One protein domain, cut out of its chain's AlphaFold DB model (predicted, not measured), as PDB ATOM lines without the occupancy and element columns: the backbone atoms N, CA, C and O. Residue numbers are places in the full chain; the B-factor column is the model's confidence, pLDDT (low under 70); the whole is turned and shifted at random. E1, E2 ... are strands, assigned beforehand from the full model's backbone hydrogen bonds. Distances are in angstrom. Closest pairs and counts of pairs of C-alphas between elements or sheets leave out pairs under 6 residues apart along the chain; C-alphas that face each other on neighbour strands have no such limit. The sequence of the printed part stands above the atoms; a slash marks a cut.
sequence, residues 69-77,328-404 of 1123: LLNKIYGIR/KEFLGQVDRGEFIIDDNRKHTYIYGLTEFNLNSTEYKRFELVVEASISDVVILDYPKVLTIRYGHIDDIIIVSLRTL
ATOM      1  N   LEU A  69       0.722  41.105 -12.537       84.44
ATOM      2  CA  LEU A  69       0.496  41.720 -13.841       84.44
ATOM      3  C   LEU A  69       0.133  43.195 -13.662       84.44
ATOM      4  O   LEU A  69      -0.861  43.511 -13.010       84.44
ATOM      5  N   LEU A  70       0.940  44.079 -14.237       85.81
ATOM      6  CA  LEU A  70       0.786  45.531 -14.203       85.81
ATOM      7  C   LEU A  70      -0.025  45.953 -15.438       85.81
ATOM      8  O   LEU A  70       0.406  45.708 -16.562       85.81
ATOM      9  N   ASN A  71      -1.199  46.555 -15.250       86.62
ATOM     10  CA  ASN A  71      -2.127  46.921 -16.328       86.62
ATOM     11  C   ASN A  71      -2.171  48.446 -16.469       86.62
ATOM     12  O   ASN A  71      -2.753  49.114 -15.616       86.62
ATOM     13  N   LYS A  72      -1.565  48.992 -17.527       87.62
ATOM     14  CA  LYS A  72      -1.447  50.433 -17.813       87.62
ATOM     15  C   LYS A  72      -2.468  50.866 -18.864       87.62
ATOM     16  O   LYS A  72      -2.575  50.221 -19.905       87.62
ATOM     17  N   ILE A  73      -3.189  51.961 -18.621       86.44
ATOM     18  CA  ILE A  73      -4.281  52.433 -19.488       86.44
ATOM     19  C   ILE A  73      -3.971  53.804 -20.088       86.44
ATOM     20  O   ILE A  73      -3.458  54.693 -19.406       86.44
ATOM     21  N   TYR A  74      -4.336  53.978 -21.358       84.00
ATOM     22  CA  TYR A  74      -4.183  55.214 -22.122       84.00
ATOM     23  C   TYR A  74      -5.499  55.625 -22.806       84.00
ATOM     24  O   TYR A  74      -6.310  54.760 -23.132       84.00
ATOM     25  N   GLY A  75      -5.706  56.920 -23.064       81.56
ATOM     26  CA  GLY A  75      -6.862  57.476 -23.790       81.56
ATOM     27  C   GLY A  75      -6.456  58.302 -25.016       81.56
ATOM     28  O   GLY A  75      -5.371  58.875 -25.032       81.56
ATOM     29  N   ILE A  76      -7.314  58.361 -26.043       75.81
ATOM     30  CA  ILE A  76      -7.036  58.997 -27.349       75.81
ATOM     31  C   ILE A  76      -7.979  60.190 -27.647       75.81
ATOM     32  O   ILE A  76      -9.186  59.978 -27.646       75.81
ATOM     33  N   ARG A  77      -7.499  61.410 -27.963       68.56
ATOM     34  CA  ARG A  77      -8.321  62.633 -28.250       68.56
ATOM     35  C   ARG A  77      -8.312  63.074 -29.742       68.56
ATOM     36  O   ARG A  77      -7.498  62.568 -30.504       68.56
ATOM     37  N   LYS A 328      -2.458  60.704 -27.556       68.38
ATOM     38  CA  LYS A 328      -2.447  59.618 -26.556       68.38
ATOM     39  C   LYS A 328      -1.985  60.084 -25.170       68.38
ATOM     40  O   LYS A 328      -0.859  60.542 -25.008       68.38
ATOM     41  N   GLU A 329      -2.832  59.879 -24.165       75.75
ATOM     42  CA  GLU A 329      -2.659  60.317 -22.771       75.75
ATOM     43  C   GLU A 329      -2.611  59.108 -21.818       75.75
ATOM     44  O   GLU A 329      -3.374  58.163 -22.011       75.75
ATOM     45  N   PHE A 330      -1.736  59.094 -20.803       78.94
ATOM     46  CA  PHE A 330      -1.681  58.019 -19.792       78.94
ATOM     47  C   PHE A 330      -2.653  58.294 -18.639       78.94
ATOM     48  O   PHE A 330      -2.603  59.364 -18.037       78.94
ATOM     49  N   LEU A 331      -3.505  57.319 -18.309       77.69
ATOM     50  CA  LEU A 331      -4.621  57.490 -17.368       77.69
ATOM     51  C   LEU A 331      -4.447  56.729 -16.043       77.69
ATOM     52  O   LEU A 331      -5.150  57.027 -15.079       77.69
ATOM     53  N   GLY A 332      -3.526  55.762 -15.968       75.38
ATOM     54  CA  GLY A 332      -3.165  55.083 -14.717       75.38
ATOM     55  C   GLY A 332      -2.779  53.609 -14.869       75.38
ATOM     56  O   GLY A 332      -2.765  53.059 -15.971       75.38
ATOM     57  N   GLN A 333      -2.463  52.970 -13.738       82.69
ATOM     58  CA  GLN A 333      -2.040  51.567 -13.647       82.69
ATOM     59  C   GLN A 333      -2.782  50.823 -12.522       82.69
ATOM     60  O   GLN A 333      -2.985  51.388 -11.449       82.69
ATOM     61  N   VAL A 334      -3.138  49.553 -12.752       82.00
ATOM     62  CA  VAL A 334      -3.665  48.614 -11.740       82.00
ATOM     63  C   VAL A 334      -2.904  47.288 -11.789       82.00
ATOM     64  O   VAL A 334      -2.704  46.706 -12.857       82.00
ATOM     65  N   ASP A 335      -2.544  46.772 -10.619       82.81
ATOM     66  CA  ASP A 335      -1.801  45.521 -10.478       82.81
ATOM     67  C   ASP A 335      -2.746  44.349 -10.148       82.81
ATOM     68  O   ASP A 335      -3.686  44.471  -9.356       82.81
ATOM     69  N   ARG A 336      -2.495  43.176 -10.737       83.44
ATOM     70  CA  ARG A 336      -3.293  41.948 -10.561       83.44
ATOM     71  C   ARG A 336      -2.390  40.759 -10.231       83.44
ATOM     72  O   ARG A 336      -1.406  40.531 -10.918       83.44
ATOM     73  N   GLY A 337      -2.695  40.005  -9.179       72.62
ATOM     74  CA  GLY A 337      -1.865  38.900  -8.674       72.62
ATOM     75  C   GLY A 337      -1.964  38.787  -7.146       72.62
ATOM     76  O   GLY A 337      -2.743  39.506  -6.530       72.62
ATOM     77  N   GLU A 338      -1.201  37.936  -6.466       73.62
ATOM     78  CA  GLU A 338      -0.042  37.167  -6.938       73.62
ATOM     79  C   GLU A 338      -0.411  35.902  -7.724       73.62
ATOM     80  O   GLU A 338      -1.142  35.034  -7.253       73.62
ATOM     81  N   PHE A 339       0.147  35.788  -8.927       78.38
ATOM     82  CA  PHE A 339       0.110  34.584  -9.740       78.38
ATOM     83  C   PHE A 339       1.355  33.743  -9.468       78.38
ATOM     84  O   PHE A 339       2.450  34.275  -9.281       78.38
ATOM     85  N   ILE A 340       1.182  32.424  -9.465       75.12
ATOM     86  CA  ILE A 340       2.273  31.454  -9.386       75.12
ATOM     87  C   ILE A 340       2.303  30.697 -10.706       75.12
ATOM     88  O   ILE A 340       1.257  30.288 -11.214       75.12
ATOM     89  N   ILE A 341       3.505  30.512 -11.226       66.44
ATOM     90  CA  ILE A 341       3.794  29.726 -12.417       66.44
ATOM     91  C   ILE A 341       5.007  28.845 -12.108       66.44
ATOM     92  O   ILE A 341       5.977  29.317 -11.518       66.44
ATOM     93  N   ASP A 342       4.925  27.553 -12.410       65.75
ATOM     94  CA  ASP A 342       5.911  26.536 -12.016       65.75
ATOM     95  C   ASP A 342       6.395  25.663 -13.179       65.75
ATOM     96  O   ASP A 342       6.928  24.573 -12.978       65.75
ATOM     97  N   ASP A 343       6.287  26.197 -14.396       54.78
ATOM     98  CA  ASP A 343       6.829  25.647 -15.634       54.78
ATOM     99  C   ASP A 343       6.978  26.748 -16.712       54.78
ATOM    100  O   ASP A 343       6.598  27.904 -16.501       54.78
ATOM    101  N   ASN A 344       7.536  26.399 -17.875       57.59
ATOM    102  CA  ASN A 344       7.749  27.288 -19.028       57.59
ATOM    103  C   ASN A 344       6.633  27.233 -20.101       57.59
ATOM    104  O   ASN A 344       6.813  27.752 -21.205       57.59
ATOM    105  N   ARG A 345       5.490  26.599 -19.814       61.97
ATOM    106  CA  ARG A 345       4.361  26.453 -20.749       61.97
ATOM    107  C   ARG A 345       3.592  27.773 -20.883       61.97
ATOM    108  O   ARG A 345       3.777  28.707 -20.106       61.97
ATOM    109  N   LYS A 346       2.685  27.850 -21.862       73.44
ATOM    110  CA  LYS A 346       1.731  28.963 -21.984       73.44
ATOM    111  C   LYS A 346       0.642  28.842 -20.910       73.44
ATOM    112  O   LYS A 346      -0.247  28.001 -21.027       73.44
ATOM    113  N   HIS A 347       0.664  29.724 -19.915       71.62
ATOM    114  CA  HIS A 347      -0.431  29.925 -18.958       71.62
ATOM    115  C   HIS A 347      -1.334  31.059 -19.438       71.62
ATOM    116  O   HIS A 347      -0.882  31.987 -20.107       71.62
ATOM    117  N   THR A 348      -2.628  30.982 -19.127       80.12
ATOM    118  CA  THR A 348      -3.607  32.023 -19.477       80.12
ATOM    119  C   THR A 348      -4.384  32.422 -18.233       80.12
ATOM    120  O   THR A 348      -5.047  31.588 -17.621       80.12
ATOM    121  N   TYR A 349      -4.308  33.700 -17.870       79.94
ATOM    122  CA  TYR A 349      -4.999  34.282 -16.726       79.94
ATOM    123  C   TYR A 349      -6.155  35.152 -17.207       79.94
ATOM    124  O   TYR A 349      -6.037  35.862 -18.203       79.94
ATOM    125  N   ILE A 350      -7.280  35.079 -16.501       82.38
ATOM    126  CA  ILE A 350      -8.524  35.759 -16.864       82.38
ATOM    127  C   ILE A 350      -8.972  36.591 -15.662       82.38
ATOM    128  O   ILE A 350      -9.191  36.037 -14.584       82.38
ATOM    129  N   TYR A 351      -9.084  37.912 -15.821       82.62
ATOM    130  CA  TYR A 351      -9.460  38.830 -14.740       82.62
ATOM    131  C   TYR A 351     -10.133  40.113 -15.253       82.62
ATOM    132  O   TYR A 351     -10.008  40.481 -16.415       82.62
ATOM    133  N   GLY A 352     -10.851  40.814 -14.371       78.31
ATOM    134  CA  GLY A 352     -11.475  42.111 -14.667       78.31
ATOM    135  C   GLY A 352     -10.692  43.305 -14.104       78.31
ATOM    136  O   GLY A 352     -10.022  43.194 -13.069       78.31
ATOM    137  N   LEU A 353     -10.821  44.466 -14.752       75.81
ATOM    138  CA  LEU A 353     -10.236  45.749 -14.334       75.81
ATOM    139  C   LEU A 353     -11.318  46.721 -13.826       75.81
ATOM    140  O   LEU A 353     -11.561  47.778 -14.393       75.81
ATOM    141  N   THR A 354     -11.978  46.366 -12.725       67.19
ATOM    142  CA  THR A 354     -13.101  47.129 -12.142       67.19
ATOM    143  C   THR A 354     -12.699  48.386 -11.356       67.19
ATOM    144  O   THR A 354     -13.560  49.051 -10.790       67.19
ATOM    145  N   GLU A 355     -11.404  48.694 -11.264       69.25
ATOM    146  CA  GLU A 355     -10.849  49.730 -10.371       69.25
ATOM    147  C   GLU A 355     -10.645  51.100 -11.036       69.25
ATOM    148  O   GLU A 355     -10.323  52.070 -10.353       69.25
ATOM    149  N   PHE A 356     -10.881  51.207 -12.345       69.31
ATOM    150  CA  PHE A 356     -10.826  52.476 -13.067       69.31
ATOM    151  C   PHE A 356     -12.218  53.094 -13.255       69.31
ATOM    152  O   PHE A 356     -13.206  52.399 -13.517       69.31
ATOM    153  N   ASN A 357     -12.268  54.424 -13.173       69.81
ATOM    154  CA  ASN A 357     -13.408  55.246 -13.568       69.81
ATOM    155  C   ASN A 357     -12.906  56.256 -14.612       69.81
ATOM    156  O   ASN A 357     -12.103  57.130 -14.288       69.81
ATOM    157  N   LEU A 358     -13.294  56.068 -15.873       74.50
ATOM    158  CA  LEU A 358     -12.698  56.725 -17.039       74.50
ATOM    159  C   LEU A 358     -13.730  57.602 -17.749       74.50
ATOM    160  O   LEU A 358     -14.828  57.147 -18.077       74.50
ATOM    161  N   ASN A 359     -13.371  58.858 -18.034       67.62
ATOM    162  CA  ASN A 359     -14.286  59.791 -18.687       67.62
ATOM    163  C   ASN A 359     -14.417  59.503 -20.193       67.62
ATOM    164  O   ASN A 359     -13.665  60.028 -21.013       67.62
ATOM    165  N   SER A 360     -15.403  58.691 -20.576       64.88
ATOM    166  CA  SER A 360     -15.622  58.288 -21.971       64.88
ATOM    167  C   SER A 360     -16.087  59.411 -22.911       64.88
ATOM    168  O   SER A 360     -16.278  59.143 -24.092       64.88
ATOM    169  N   THR A 361     -16.306  60.648 -22.437       64.25
ATOM    170  CA  THR A 361     -16.660  61.783 -23.316       64.25
ATOM    171  C   THR A 361     -15.457  62.575 -23.822       64.25
ATOM    172  O   THR A 361     -15.602  63.328 -24.778       64.25
ATOM    173  N   GLU A 362     -14.287  62.447 -23.188       62.38
ATOM    174  CA  GLU A 362     -13.072  63.178 -23.587       62.38
ATOM    175  C   GLU A 362     -12.202  62.418 -24.595       62.38
ATOM    176  O   GLU A 362     -11.385  63.034 -25.280       62.38
ATOM    177  N   TYR A 363     -12.388  61.098 -24.711       69.50
ATOM    178  CA  TYR A 363     -11.523  60.218 -25.494       69.50
ATOM    179  C   TYR A 363     -12.314  59.369 -26.498       69.50
ATOM    180  O   TYR A 363     -13.336  58.769 -26.175       69.50
ATOM    181  N   LYS A 364     -11.786  59.274 -27.721       71.81
ATOM    182  CA  LYS A 364     -12.275  58.478 -28.853       71.81
ATOM    183  C   LYS A 364     -12.117  56.968 -28.638       71.81
ATOM    184  O   LYS A 364     -12.963  56.205 -29.096       71.81
ATOM    185  N   ARG A 365     -11.037  56.531 -27.978       80.56
ATOM    186  CA  ARG A 365     -10.816  55.138 -27.540       80.56
ATOM    187  C   ARG A 365      -9.856  55.072 -26.353       80.56
ATOM    188  O   ARG A 365      -9.154  56.045 -26.077       80.56
ATOM    189  N   PHE A 366      -9.802  53.902 -25.720       84.25
ATOM    190  CA  PHE A 366      -8.874  53.575 -24.641       84.25
ATOM    191  C   PHE A 366      -8.017  52.362 -25.023       84.25
ATOM    192  O   PHE A 366      -8.512  51.428 -25.654       84.25
ATOM    193  N   GLU A 367      -6.743  52.374 -24.644       86.69
ATOM    194  CA  GLU A 367      -5.760  51.328 -24.959       86.69
ATOM    195  C   GLU A 367      -5.140  50.758 -23.674       86.69
ATOM    196  O   GLU A 367      -4.887  51.500 -22.722       86.69
ATOM    197  N   LEU A 368      -4.888  49.447 -23.655       85.62
ATOM    198  CA  LEU A 368      -4.286  48.703 -22.542       85.62
ATOM    199  C   LEU A 368      -2.866  48.249 -22.910       85.62
ATOM    200  O   LEU A 368      -2.615  47.821 -24.035       85.62
ATOM    201  N   VAL A 369      -1.959  48.287 -21.934       87.38
ATOM    202  CA  VAL A 369      -0.632  47.655 -21.967       87.38
ATOM    203  C   VAL A 369      -0.477  46.793 -20.712       87.38
ATOM    204  O   VAL A 369      -0.774  47.258 -19.610       87.38
ATOM    205  N   VAL A 370      -0.026  45.544 -20.866       82.50
ATOM    206  CA  VAL A 370       0.168  44.595 -19.753       82.50
ATOM    207  C   VAL A 370       1.635  44.183 -19.641       82.50
ATOM    208  O   VAL A 370       2.246  43.769 -20.623       82.50
ATOM    209  N   GLU A 371       2.178  44.258 -18.427       82.19
ATOM    210  CA  GLU A 371       3.556  43.884 -18.074       82.19
ATOM    211  C   GLU A 371       3.567  42.915 -16.876       82.19
ATOM    212  O   GLU A 371       2.602  42.856 -16.115       82.19
ATOM    213  N   ALA A 372       4.656  42.169 -16.670       78.06
ATOM    214  CA  ALA A 372       4.853  41.345 -15.474       78.06
ATOM    215  C   ALA A 372       5.757  42.052 -14.450       78.06
ATOM    216  O   ALA A 372       6.709  42.737 -14.812       78.06
ATOM    217  N   SER A 373       5.510  41.838 -13.156       73.44
ATOM    218  CA  SER A 373       6.292  42.434 -12.062       73.44
ATOM    219  C   SER A 373       7.672  41.796 -11.849       73.44
ATOM    220  O   SER A 373       8.389  42.206 -10.939       73.44
ATOM    221  N   ILE A 374       8.018  40.758 -12.618       66.00
ATOM    222  CA  ILE A 374       9.338  40.117 -12.633       66.00
ATOM    223  C   ILE A 374       9.762  39.869 -14.085       66.00
ATOM    224  O   ILE A 374       8.930  39.542 -14.928       66.00
ATOM    225  N   SER A 375      11.065  39.964 -14.358       56.28
ATOM    226  CA  SER A 375      11.665  39.705 -15.677       56.28
ATOM    227  C   SER A 375      11.573  38.248 -16.136       56.28
ATOM    228  O   SER A 375      11.701  37.964 -17.322       56.28
ATOM    229  N   ASP A 376      11.374  37.321 -15.200       59.09
ATOM    230  CA  ASP A 376      11.371  35.878 -15.457       59.09
ATOM    231  C   ASP A 376      10.042  35.403 -16.099       59.09
ATOM    232  O   ASP A 376       9.857  34.204 -16.300       59.09
ATOM    233  N   VAL A 377       9.116  36.323 -16.418       65.69
ATOM    234  CA  VAL A 377       7.801  36.057 -17.026       65.69
ATOM    235  C   VAL A 377       7.580  36.932 -18.264       65.69
ATOM    236  O   VAL A 377       7.625  38.158 -18.185       65.69
ATOM    237  N   VAL A 378       7.275  36.301 -19.401       71.19
ATOM    238  CA  VAL A 378       6.991  36.978 -20.679       71.19
ATOM    239  C   VAL A 378       5.496  36.964 -20.962       71.19
ATOM    240  O   VAL A 378       4.873  35.901 -20.942       71.19
ATOM    241  N   ILE A 379       4.937  38.135 -21.275       75.94
ATOM    242  CA  ILE A 379       3.562  38.286 -21.761       75.94
ATOM    243  C   ILE A 379       3.518  37.941 -23.253       75.94
ATOM    244  O   ILE A 379       4.278  38.492 -24.044       75.94
ATOM    245  N   LEU A 380       2.629  37.022 -23.623       72.62
ATOM    246  CA  LEU A 380       2.495  36.481 -24.976       72.62
ATOM    247  C   LEU A 380       1.331  37.114 -25.754       72.62
ATOM    248  O   LEU A 380       1.436  37.278 -26.963       72.62
ATOM    249  N   ASP A 381       0.213  37.422 -25.086       77.38
ATOM    250  CA  ASP A 381      -1.004  37.952 -25.724       77.38
ATOM    251  C   ASP A 381      -1.946  38.601 -24.692       77.38
ATOM    252  O   ASP A 381      -2.015  38.124 -23.554       77.38
ATOM    253  N   TYR A 382      -2.654  39.670 -25.079       86.50
ATOM    254  CA  TYR A 382      -3.672  40.381 -24.287       86.50
ATOM    255  C   TYR A 382      -4.482  41.382 -25.151       86.50
ATOM    256  O   TYR A 382      -3.981  41.860 -26.174       86.50
ATOM    257  N   PRO A 383      -5.716  41.764 -24.755       81.75
ATOM    258  CA  PRO A 383      -6.509  42.761 -25.484       81.75
ATOM    259  C   PRO A 383      -5.881  44.164 -25.416       81.75
ATOM    260  O   PRO A 383      -5.644  44.691 -24.333       81.75
ATOM    261  N   LYS A 384      -5.643  44.792 -26.576       81.38
ATOM    262  CA  LYS A 384      -4.970  46.107 -26.680       81.38
ATOM    263  C   LYS A 384      -5.900  47.323 -26.607       81.38
ATOM    264  O   LYS A 384      -5.427  48.422 -26.335       81.38
ATOM    265  N   VAL A 385      -7.196  47.153 -26.866       83.00
ATOM    266  CA  VAL A 385      -8.214  48.222 -26.857       83.00
ATOM    267  C   VAL A 385      -9.281  47.857 -25.833       83.00
ATOM    268  O   VAL A 385      -9.649  46.688 -25.753       83.00
ATOM    269  N   LEU A 386      -9.756  48.844 -25.068       82.06
ATOM    270  CA  LEU A 386     -10.745  48.653 -24.005       82.06
ATOM    271  C   LEU A 386     -12.116  49.246 -24.354       82.06
ATOM    272  O   LEU A 386     -12.238  50.402 -24.767       82.06
ATOM    273  N   THR A 387     -13.154  48.462 -24.086       79.12
ATOM    274  CA  THR A 387     -14.566  48.827 -24.106       79.12
ATOM    275  C   THR A 387     -14.954  49.442 -22.763       79.12
ATOM    276  O   THR A 387     -14.896  48.787 -21.722       79.12
ATOM    277  N   ILE A 388     -15.398  50.700 -22.778       74.75
ATOM    278  CA  ILE A 388     -15.900  51.391 -21.584       74.75
ATOM    279  C   ILE A 388     -17.427  51.471 -21.640       74.75
ATOM    280  O   ILE A 388     -17.988  51.981 -22.612       74.75
ATOM    281  N   ARG A 389     -18.117  51.027 -20.582       72.75
ATOM    282  CA  ARG A 389     -19.554  51.272 -20.374       72.75
ATOM    283  C   ARG A 389     -19.787  51.948 -19.032       72.75
ATOM    284  O   ARG A 389     -19.280  51.509 -18.007       72.75
ATOM    285  N   TYR A 390     -20.581  53.017 -19.044       71.25
ATOM    286  CA  TYR A 390     -20.946  53.783 -17.843       71.25
ATOM    287  C   TYR A 390     -19.736  54.253 -17.000       71.25
ATOM    288  O   TYR A 390     -19.828  54.324 -15.779       71.25
ATOM    289  N   GLY A 391     -18.604  54.557 -17.647       67.62
ATOM    290  CA  GLY A 391     -17.351  54.964 -16.991       67.62
ATOM    291  C   GLY A 391     -16.447  53.814 -16.522       67.62
ATOM    292  O   GLY A 391     -15.316  54.065 -16.118       67.62
ATOM    293  N   HIS A 392     -16.892  52.559 -16.623       73.44
ATOM    294  CA  HIS A 392     -16.136  51.377 -16.196       73.44
ATOM    295  C   HIS A 392     -15.679  50.520 -17.380       73.44
ATOM    296  O   HIS A 392     -16.315  50.506 -18.434       73.44
ATOM    297  N   ILE A 393     -14.583  49.782 -17.195       79.31
ATOM    298  CA  ILE A 393     -14.080  48.811 -18.174       79.31
ATOM    299  C   ILE A 393     -15.010  47.592 -18.167       79.31
ATOM    300  O   ILE A 393     -15.173  46.944 -17.135       79.31
ATOM    301  N   ASP A 394     -15.624  47.305 -19.315       70.44
ATOM    302  CA  ASP A 394     -16.614  46.230 -19.509       70.44
ATOM    303  C   ASP A 394     -15.982  44.930 -20.048       70.44
ATOM    304  O   ASP A 394     -16.666  43.924 -20.229       70.44
ATOM    305  N   ASP A 395     -14.668  44.934 -20.290       73.12
ATOM    306  CA  ASP A 395     -13.941  43.788 -20.831       73.12
ATOM    307  C   ASP A 395     -13.395  42.849 -19.747       73.12
ATOM    308  O   ASP A 395     -12.860  43.255 -18.709       73.12
ATOM    309  N   ILE A 396     -13.441  41.554 -20.064       77.56
ATOM    310  CA  ILE A 396     -12.676  40.520 -19.372       77.56
ATOM    311  C   ILE A 396     -11.282  40.476 -20.005       77.56
ATOM    312  O   ILE A 396     -11.139  40.142 -21.182       77.56
ATOM    313  N   ILE A 397     -10.245  40.777 -19.224       83.19
ATOM    314  CA  ILE A 397      -8.862  40.738 -19.693       83.19
ATOM    315  C   ILE A 397      -8.373  39.292 -19.650       83.19
ATOM    316  O   ILE A 397      -8.329  38.663 -18.591       83.19
ATOM    317  N   ILE A 398      -8.001  38.773 -20.818       83.31
ATOM    318  CA  ILE A 398      -7.370  37.466 -20.990       83.31
ATOM    319  C   ILE A 398      -5.896  37.727 -21.296       83.31
ATOM    320  O   ILE A 398      -5.587  38.293 -22.340       83.31
ATOM    321  N   VAL A 399      -4.997  37.334 -20.394       83.00
ATOM    322  CA  VAL A 399      -3.546  37.509 -20.547       83.00
ATOM    323  C   VAL A 399      -2.876  36.151 -20.649       83.00
ATOM    324  O   VAL A 399      -2.929  35.344 -19.722       83.00
ATOM    325  N   SER A 400      -2.217  35.907 -21.775       76.81
ATOM    326  CA  SER A 400      -1.344  34.753 -21.965       76.81
ATOM    327  C   SER A 400       0.093  35.089 -21.582       76.81
ATOM    328  O   SER A 400       0.581  36.154 -21.954       76.81
ATOM    329  N   LEU A 401       0.800  34.181 -20.909       78.19
ATOM    330  CA  LEU A 401       2.198  34.364 -20.499       78.19
ATOM    331  C   LEU A 401       2.935  33.028 -20.280       78.19
ATOM    332  O   LEU A 401       2.300  31.974 -20.266       78.19
ATOM    333  N   ARG A 402       4.262  33.056 -20.091       70.19
ATOM    334  CA  ARG A 402       5.084  31.892 -19.677       70.19
ATOM    335  C   ARG A 402       6.279  32.300 -18.807       70.19
ATOM    336  O   ARG A 402       6.666  33.468 -18.853       70.19
ATOM    337  N   THR A 403       6.900  31.366 -18.071       65.19
ATOM    338  CA  THR A 403       8.238  31.626 -17.491       65.19
ATOM    339  C   THR A 403       9.349  31.484 -18.519       65.19
ATOM    340  O   THR A 403       9.233  30.746 -19.499       65.19
ATOM    341  N   LEU A 404      10.459  32.158 -18.237       56.88
ATOM    342  CA  LEU A 404      11.753  31.921 -18.856       56.88
ATOM    343  C   LEU A 404      12.597  31.003 -17.962       56.88
ATOM    344  O   LEU A 404      12.993  31.380 -16.856       56.88
TER     345      LEU A 404
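This is residues 69 to 77 and 328 to 404 of the 1123 residues of the protein "Big-1 domain-containing protein" of Clostridioides difficile (UniProt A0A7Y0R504). Two small, strongly twisted sheets of three strands each, E2, E1, E4 and E3, E6, E5, stand loosely and only partly face to face in a slender two-layer body. E2 bends by 69 degrees at residue 338, from beside E1 toward the second sheet; the long link of residues 353 to 364 joins E3 of the second sheet to E4 of the first, and the long link of residues 382 to 395, from E5 to E6 within the second sheet, pairs at residues 385 to 386 with E4. The printed part has 86 residues, with no named helix and six named strands, E1 to E6 in order along the chain; the class is all strand. Both sheets are antiparallel, in the orders E2 - E1 - E4 and E3 - E6 - E5. The whole is compact, with a radius of gyration of the C-alphas of 13.6 A, and a rod in outline, spanning 44 by 21 by 17 A.

E1, residues 69 to 77, begins at C-alpha 69, (0.496, 41.720, -13.841), and is 26.9 A long. E2, residues 328 to 341, is the longest strand with 14 residues and measures 33.7 A; C-alpha 328 stands at (-2.447, 59.618, -26.556). E3 holds residues 347 to 352 and is 17.0 A long. E4 holds residues 365 to 372, 24.1 A. E5, residues 377 to 381, measures 12.5 A. E6, residues 396 to 403, measures 22.8 A and ends at C-alpha 403, (8.238, 31.626, -17.491).

E1 is the inner strand of its sheet. It is antiparallel to E2 at 162 degrees, with N 71 and O 334 2.8 A apart, and to E4 at 158 degrees, with N 72 and O 369 2.8 A apart, both within hydrogen-bond range. Residues 366 to 367 of E4 also pair, antiparallel, with residues 385 to 386. In the other sheet E6 is the inner strand. It is antiparallel to E3 at 150 degrees, with N 349 and O 399 2.8 A apart, and forms a hairpin with E5 at 136 degrees, with N 380 and O 400 2.8 A apart, again within hydrogen-bond range. Between the sheets, the closest C-alphas of E4 and E5 are those of Glu 371 and Ile 379, 6.7 A apart. The closest of E2 and E6 are those of Ile 341 and Thr 403, 7.0 A apart. E4 and E6 are near each other, with 6 pairs of C-alphas within 10 A. E1 is apart from E3, E5 and E6.

The C-alphas of Asp 343 and Thr 361, the two farthest apart, are 43.8 A from each other. Residues 78 to 327 are not printed, and C-alphas 77 and 328 are 6.8 A apart across the cut. The links E3 to E4 and E5 to E6 are long. Mean pLDDT of the printed part is 75.2; 23 residues are under 70, among them 341 to 345, 359 to 363 and 374 to 377.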